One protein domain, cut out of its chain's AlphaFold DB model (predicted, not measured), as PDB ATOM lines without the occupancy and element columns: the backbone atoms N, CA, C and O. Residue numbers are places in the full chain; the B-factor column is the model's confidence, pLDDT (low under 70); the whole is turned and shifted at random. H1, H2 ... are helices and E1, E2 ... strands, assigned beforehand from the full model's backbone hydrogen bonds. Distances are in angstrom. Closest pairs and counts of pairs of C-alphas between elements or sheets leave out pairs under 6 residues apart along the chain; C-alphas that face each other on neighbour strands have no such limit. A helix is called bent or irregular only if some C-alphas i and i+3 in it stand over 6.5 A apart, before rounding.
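This is residues 266 to 317 of the 356 residues of the protein "DUF4283 domain-containing protein" of Tanacetum cinerariifolium (UniProt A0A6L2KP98). A long hairpin of two strands, E2 and E3, forms most of a narrow three-stranded sheet, and the short strand E1 is added beside E3 at the end away from the hairpin's turn. One short helix, H1, is on this sheet but only grazes it, with its residues 280 to 284. The printed part has 52 residues, with the named elements in the order E1, H1, E2, E3; the sheet's order is E1, E3, E2, all antiparallel, and the class is mixed, helices and strands. The whole is only just compact, close to loose, with a radius of gyration of the C-alphas of 11.5 A, and its outline is elongated, spanning 37 by 20 by 17 A.

The inner strand of the sheet is E3, residues 307 to 316, and its pairing is staggered. Over residues 307 to 313 it pairs with the edge strand E2, residues 294 to 300; these two form a hairpin and are antiparallel, with 150 degrees between their directions. N 297 and O 310 are 2.9 A apart, within hydrogen-bond range, as are N 312 and O 295 at 2.8 A. Over residues 313 to 315, E3 pairs with the other edge strand, E1, residues 266 to 268, antiparallel at 148 degrees. Here N 266 and O 315 are within hydrogen-bond range at 2.8 A. E1 and E2 are apart. The helix H1, residues 277 to 285, is on the sheet but only grazes it; its closest C-alphas to E2 are those of Ile 283 and Leu 295, 8.0 A apart. Every O i to N i+4 pair in H1 is within hydrogen-bond range. E1, H1 and E2 form a split strand-helix-strand unit, two strands running the same way with E3 between them in the sheet and a helix between them along the chain; its crossover is left-handed.

E3 is the longest strand, 28.0 A from C-alpha 307 at (138.054, 108.585, 164.313) to C-alpha 316 at (111.346, 114.438, 170.544). E2 measures 19.3 A from Ser 294 to Thr 300. E1 measures 6.2 A and starts with C-alpha 266 at (113.683, 109.356, 167.748). H1 measures 12.0 A from Glu 277 to Ser 285, and it is not bent.

The two C-alphas farthest apart are those of Asp 303 and Glu 317, at 37.6 A. The C-alphas of the first and last printed residues, Lys 266 and Glu 317, are 7.4 A apart. The printed part has no cut. The links E1 to H1, H1 to E2 and E2 to E3 are short, with 8, 8 and 6 residues. The mean pLDDT of the printed part is 79.3; residues 288 to 290, residue 304 and residue 317 are under 70, where the model's confidence is low.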
ATOM      1  N   LYS A 266     113.136 109.907 168.984       77.12
ATOM      2  CA  LYS A 266     113.683 109.356 167.748       77.12
ATOM      3  C   LYS A 266     115.126 109.804 167.627       77.12
ATOM      4  O   LYS A 266     115.428 110.994 167.715       77.12
ATOM      5  N   ILE A 267     115.995 108.831 167.415       80.12
ATOM      6  CA  ILE A 267     117.418 109.044 167.209       80.12
ATOM      7  C   ILE A 267     117.673 108.773 165.727       80.12
ATOM      8  O   ILE A 267     117.539 107.638 165.267       80.12
ATOM      9  N   HIS A 268     117.967 109.830 164.979       83.38
ATOM     10  CA  HIS A 268     118.238 109.782 163.544       83.38
ATOM     11  C   HIS A 268     119.744 109.796 163.288       83.38
ATOM     12  O   HIS A 268     120.531 110.166 164.156       83.38
ATOM     13  N   ASP A 269     120.142 109.390 162.084       85.94
ATOM     14  CA  ASP A 269     121.540 109.425 161.628       85.94
ATOM     15  C   ASP A 269     122.511 108.574 162.482       85.94
ATOM     16  O   ASP A 269     123.722 108.780 162.468       85.94
ATOM     17  N   VAL A 270     121.989 107.566 163.202       84.75
ATOM     18  CA  VAL A 270     122.787 106.604 163.983       84.75
ATOM     19  C   VAL A 270     123.752 105.845 163.060       84.75
ATOM     20  O   VAL A 270     123.290 105.110 162.179       84.75
ATOM     21  N   PRO A 271     125.081 105.941 163.260       83.94
ATOM     22  CA  PRO A 271     126.039 105.187 162.465       83.94
ATOM     23  C   PRO A 271     125.857 103.686 162.683       83.94
ATOM     24  O   PRO A 271     125.678 103.229 163.811       83.94
ATOM     25  N   ILE A 272     125.974 102.897 161.612       84.12
ATOM     26  CA  ILE A 272     125.708 101.447 161.632       84.12
ATOM     27  C   ILE A 272     126.516 100.675 162.693       84.12
ATOM     28  O   ILE A 272     126.052  99.659 163.200       84.12
ATOM     29  N   GLN A 273     127.692 101.183 163.074       79.62
ATOM     30  CA  GLN A 273     128.541 100.618 164.129       79.62
ATOM     31  C   GLN A 273     127.886 100.651 165.522       79.62
ATOM     32  O   GLN A 273     128.148  99.779 166.343       79.62
ATOM     33  N   PHE A 274     127.016 101.633 165.774       77.00
ATOM     34  CA  PHE A 274     126.267 101.795 167.022       77.00
ATOM     35  C   PHE A 274     124.867 101.166 166.954       77.00
ATOM     36  O   PHE A 274     124.108 101.265 167.913       77.00
ATOM     37  N   PHE A 275     124.509 100.495 165.851       82.31
ATOM     38  CA  PHE A 275     123.200  99.859 165.660       82.31
ATOM     39  C   PHE A 275     123.124  98.466 166.324       82.31
ATOM     40  O   PHE A 275     122.716  97.472 165.724       82.31
ATOM     41  N   SER A 276     123.557  98.407 167.583       78.44
ATOM     42  CA  SER A 276     123.532  97.254 168.488       78.44
ATOM     43  C   SER A 276     122.962  97.686 169.844       78.44
ATOM     44  O   SER A 276     122.860  98.880 170.115       78.44
ATOM     45  N   GLU A 277     122.593  96.744 170.714       75.19
ATOM     46  CA  GLU A 277     122.071  97.069 172.052       75.19
ATOM     47  C   GLU A 277     123.077  97.904 172.869       75.19
ATOM     48  O   GLU A 277     122.735  98.979 173.365       75.19
ATOM     49  N   ASP A 278     124.346  97.485 172.897       78.06
ATOM     50  CA  ASP A 278     125.432  98.218 173.560       78.06
ATOM     51  C   ASP A 278     125.706  99.587 172.907       78.06
ATOM     52  O   ASP A 278     125.895 100.588 173.599       78.06
ATOM     53  N   GLY A 279     125.689  99.662 171.570       76.94
ATOM     54  CA  GLY A 279     125.919 100.908 170.831       76.94
ATOM     55  C   GLY A 279     124.816 101.948 171.062       76.94
ATOM     56  O   GLY A 279     125.100 103.119 171.320       76.94
ATOM     57  N   LEU A 280     123.555 101.513 171.057       78.50
ATOM     58  CA  LEU A 280     122.405 102.359 171.376       78.50
ATOM     59  C   LEU A 280     122.383 102.756 172.861       78.50
ATOM     60  O   LEU A 280     121.975 103.873 173.184       78.50
ATOM     61  N   SER A 281     122.873 101.904 173.765       77.06
ATOM     62  CA  SER A 281     123.070 102.240 175.184       77.06
ATOM     63  C   SER A 281     124.098 103.370 175.366       77.06
ATOM     64  O   SER A 281     123.852 104.344 176.083       77.06
ATOM     65  N   ILE A 282     125.215 103.330 174.628       78.31
ATOM     66  CA  ILE A 282     126.220 104.407 174.626       78.31
ATOM     67  C   ILE A 282     125.626 105.727 174.113       78.31
ATOM     68  O   ILE A 282     125.886 106.775 174.699       78.31
ATOM     69  N   ILE A 283     124.809 105.704 173.055       78.56
ATOM     70  CA  ILE A 283     124.157 106.923 172.544       78.56
ATOM     71  C   ILE A 283     123.126 107.450 173.548       78.56
ATOM     72  O   ILE A 283     123.157 108.626 173.900       78.56
ATOM     73  N   THR A 284     122.228 106.595 174.044       78.44
ATOM     74  CA  THR A 284     121.136 107.019 174.938       78.44
ATOM     75  C   THR A 284     121.631 107.501 176.302       78.44
ATOM     76  O   THR A 284     121.059 108.444 176.840       78.44
ATOM     77  N   SER A 285     122.725 106.942 176.833       78.06
ATOM     78  CA  SER A 285     123.339 107.404 178.092       78.06
ATOM     79  C   SER A 285     123.943 108.816 178.031       78.06
ATOM     80  O   SER A 285     124.129 109.430 179.079       78.06
ATOM     81  N   GLN A 286     124.212 109.348 176.833       78.00
ATOM     82  CA  GLN A 286     124.714 110.715 176.626       78.00
ATOM     83  C   GLN A 286     123.594 111.757 176.425       78.00
ATOM     84  O   GLN A 286     123.873 112.957 176.377       78.00
ATOM     85  N   ILE A 287     122.331 111.325 176.327       77.31
ATOM     86  CA  ILE A 287     121.169 112.218 176.246       77.31
ATOM     87  C   ILE A 287     120.817 112.677 177.672       77.31
ATOM     88  O   ILE A 287     120.140 111.970 178.419       77.31
ATOM     89  N   GLU A 288     121.321 113.847 178.070       68.00
ATOM     90  CA  GLU A 288     121.187 114.380 179.438       68.00
ATOM     91  C   GLU A 288     119.811 115.035 179.741       68.00
ATOM     92  O   GLU A 288     118.917 115.082 178.899       68.00
ATOM     93  N   ASP A 289     119.633 115.578 180.959       59.75
ATOM     94  CA  ASP A 289     118.383 116.144 181.538       59.75
ATOM     95  C   ASP A 289     117.901 117.484 180.910       59.75
ATOM     96  O   ASP A 289     117.196 118.299 181.520       59.75
ATOM     97  N   VAL A 290     118.289 117.737 179.662       62.72
ATOM     98  CA  VAL A 290     117.838 118.847 178.818       62.72
ATOM     99  C   VAL A 290     117.512 118.260 177.448       62.72
ATOM    100  O   VAL A 290     118.219 117.377 176.981       62.72
ATOM    101  N   LEU A 291     116.446 118.734 176.797       70.62
ATOM    102  CA  LEU A 291     115.919 118.179 175.542       70.62
ATOM    103  C   LEU A 291     116.846 118.471 174.333       70.62
ATOM    104  O   LEU A 291     116.487 119.267 173.458       70.62
ATOM    105  N   GLN A 292     118.037 117.856 174.332       78.50
ATOM    106  CA  GLN A 292     119.129 117.980 173.359       78.50
ATOM    107  C   GLN A 292     118.659 117.635 171.945       78.50
ATOM    108  O   GLN A 292     118.067 116.589 171.730       78.50
ATOM    109  N   GLU A 293     118.959 118.481 170.964       82.94
ATOM    110  CA  GLU A 293     118.488 118.293 169.579       82.94
ATOM    111  C   GLU A 293     119.501 117.537 168.700       82.94
ATOM    112  O   GLU A 293     119.176 117.088 167.602       82.94
ATOM    113  N   SER A 294     120.727 117.350 169.197       87.19
ATOM    114  CA  SER A 294     121.793 116.605 168.528       87.19
ATOM    115  C   SER A 294     122.863 116.146 169.517       87.19
ATOM    116  O   SER A 294     123.234 116.919 170.405       87.19
ATOM    117  N   LEU A 295     123.434 114.963 169.295       87.06
ATOM    118  CA  LEU A 295     124.612 114.447 169.994       87.06
ATOM    119  C   LEU A 295     125.785 114.306 169.014       87.06
ATOM    120  O   LEU A 295     125.614 113.847 167.888       87.06
ATOM    121  N   THR A 296     126.989 114.681 169.443       88.88
ATOM    122  CA  THR A 296     128.226 114.492 168.665       88.88
ATOM    123  C   THR A 296     128.950 113.245 169.163       88.88
ATOM    124  O   THR A 296     129.299 113.189 170.339       88.88
ATOM    125  N   ILE A 297     129.199 112.265 168.290       86.44
ATOM    126  CA  ILE A 297     129.848 110.996 168.654       86.44
ATOM    127  C   ILE A 297     131.126 110.745 167.848       86.44
ATOM    128  O   ILE A 297     131.222 111.079 166.668       86.44
ATOM    129  N   GLY A 298     132.116 110.140 168.507       87.25
ATOM    130  CA  GLY A 298     133.335 109.653 167.867       87.25
ATOM    131  C   GLY A 298     133.141 108.231 167.346       87.25
ATOM    132  O   GLY A 298     132.749 107.346 168.102       87.25
ATOM    133  N   VAL A 299     133.434 108.014 166.068       84.56
ATOM    134  CA  VAL A 299     133.246 106.738 165.367       84.56
ATOM    135  C   VAL A 299     134.610 106.218 164.924       84.56
ATOM    136  O   VAL A 299     135.314 106.896 164.176       84.56
ATOM    137  N   THR A 300     135.021 105.040 165.396       82.44
ATOM    138  CA  THR A 300     136.300 104.431 165.002       82.44
ATOM    139  C   THR A 300     136.267 103.985 163.541       82.44
ATOM    140  O   THR A 300     135.305 103.387 163.052       82.44
ATOM    141  N   LEU A 301     137.347 104.269 162.816       76.75
ATOM    142  CA  LEU A 301     137.586 103.696 161.496       76.75
ATOM    143  C   LEU A 301     138.228 102.309 161.627       76.75
ATOM    144  O   LEU A 301     138.826 101.983 162.644       76.75
ATOM    145  N   ILE A 302     138.140 101.514 160.557       74.00
ATOM    146  CA  ILE A 302     138.547 100.091 160.478       74.00
ATOM    147  C   ILE A 302     140.043  99.846 160.807       74.00
ATOM    148  O   ILE A 302     140.471  98.704 160.935       74.00
ATOM    149  N   ASP A 303     140.853 100.901 160.922       77.75
ATOM    150  CA  ASP A 303     142.268 100.826 161.299       77.75
ATOM    151  C   ASP A 303     142.549 101.074 162.793       77.75
ATOM    152  O   ASP A 303     143.716 101.085 163.174       77.75
ATOM    153  N   ASP A 304     141.520 101.304 163.617       69.56
ATOM    154  CA  ASP A 304     141.583 101.586 165.065       69.56
ATOM    155  C   ASP A 304     142.494 102.767 165.480       69.56
ATOM    156  O   ASP A 304     142.716 103.014 166.667       69.56
ATOM    157  N   THR A 305     143.002 103.548 164.520       73.12
ATOM    158  CA  THR A 305     143.908 104.691 164.756       73.12
ATOM    159  C   THR A 305     143.277 106.041 164.440       73.12
ATOM    160  O   THR A 305     143.788 107.080 164.866       73.12
ATOM    161  N   ARG A 306     142.175 106.049 163.686       79.50
ATOM    162  CA  ARG A 306     141.467 107.257 163.254       79.50
ATOM    163  C   ARG A 306     140.002 107.212 163.673       79.50
ATOM    164  O   ARG A 306     139.373 106.157 163.669       79.50
ATOM    165  N   PHE A 307     139.456 108.388 163.961       83.00
ATOM    166  CA  PHE A 307     138.054 108.585 164.313       83.00
ATOM    167  C   PHE A 307     137.417 109.566 163.325       83.00
ATOM    168  O   PHE A 307     138.052 110.564 162.970       83.00
ATOM    169  N   THR A 308     136.176 109.319 162.904       84.38
ATOM    170  CA  THR A 308     135.306 110.377 162.366       84.38
ATOM    171  C   THR A 308     134.433 110.936 163.484       84.38
ATOM    172  O   THR A 308     134.235 110.300 164.522       84.38
ATOM    173  N   ILE A 309     133.968 112.168 163.299       86.50
ATOM    174  CA  ILE A 309     133.000 112.806 164.187       86.50
ATOM    175  C   ILE A 309     131.683 112.827 163.424       86.50
ATOM    176  O   ILE A 309     131.585 113.511 162.406       86.50
ATOM    177  N   GLU A 310     130.699 112.086 163.917       86.56
ATOM    178  CA  GLU A 310     129.350 112.052 163.355       86.56
ATOM    179  C   GLU A 310     128.387 112.810 164.276       86.56
ATOM    180  O   GLU A 310     128.568 112.855 165.499       86.56
ATOM    181  N   ILE A 311     127.354 113.413 163.688       87.31
ATOM    182  CA  ILE A 311     126.288 114.100 164.424       87.31
ATOM    183  C   ILE A 311     125.026 113.251 164.320       87.31
ATOM    184  O   ILE A 311     124.520 113.010 163.229       87.31
ATOM    185  N   VAL A 312     124.529 112.821 165.472       86.06
ATOM    186  CA  VAL A 312     123.283 112.074 165.636       86.06
ATOM    187  C   VAL A 312     122.178 113.069 165.971       86.06
ATOM    188  O   VAL A 312     122.290 113.804 166.954       86.06
ATOM    189  N   THR A 313     121.113 113.111 165.173       85.12
ATOM    190  CA  THR A 313     120.011 114.067 165.367       85.12
ATOM    191  C   THR A 313     118.959 113.490 166.318       85.12
ATOM    192  O   THR A 313     118.571 112.329 166.194       85.12
ATOM    193  N   ILE A 314     118.468 114.293 167.264       82.38
ATOM    194  CA  ILE A 314     117.528 113.860 168.307       82.38
ATOM    195  C   ILE A 314     116.198 114.607 168.138       82.38
ATOM    196  O   ILE A 314     116.089 115.806 168.394       82.38
ATOM    197  N   GLU A 315     115.156 113.884 167.726       77.50
ATOM    198  CA  GLU A 315     113.788 114.399 167.603       77.50
ATOM    199  C   GLU A 315     112.936 113.875 168.766       77.50
ATOM    200  O   GLU A 315     112.739 112.672 168.929       77.50
ATOM    201  N   TYR A 316     112.366 114.784 169.554       74.56
ATOM    202  CA  TYR A 316     111.346 114.438 170.544       74.56
ATOM    203  C   TYR A 316     109.975 114.534 169.892       74.56
ATOM    204  O   TYR A 316     109.620 115.596 169.379       74.56
ATOM    205  N   GLU A 317     109.173 113.472 169.976       62.41
ATOM    206  CA  GLU A 317     107.812 113.508 169.425       62.41
ATOM    207  C   GLU A 317     106.931 114.551 170.147       62.41
ATOM    208  O   GLU A 317     105.985 115.089 169.571       62.41
TER     209      GLU A 317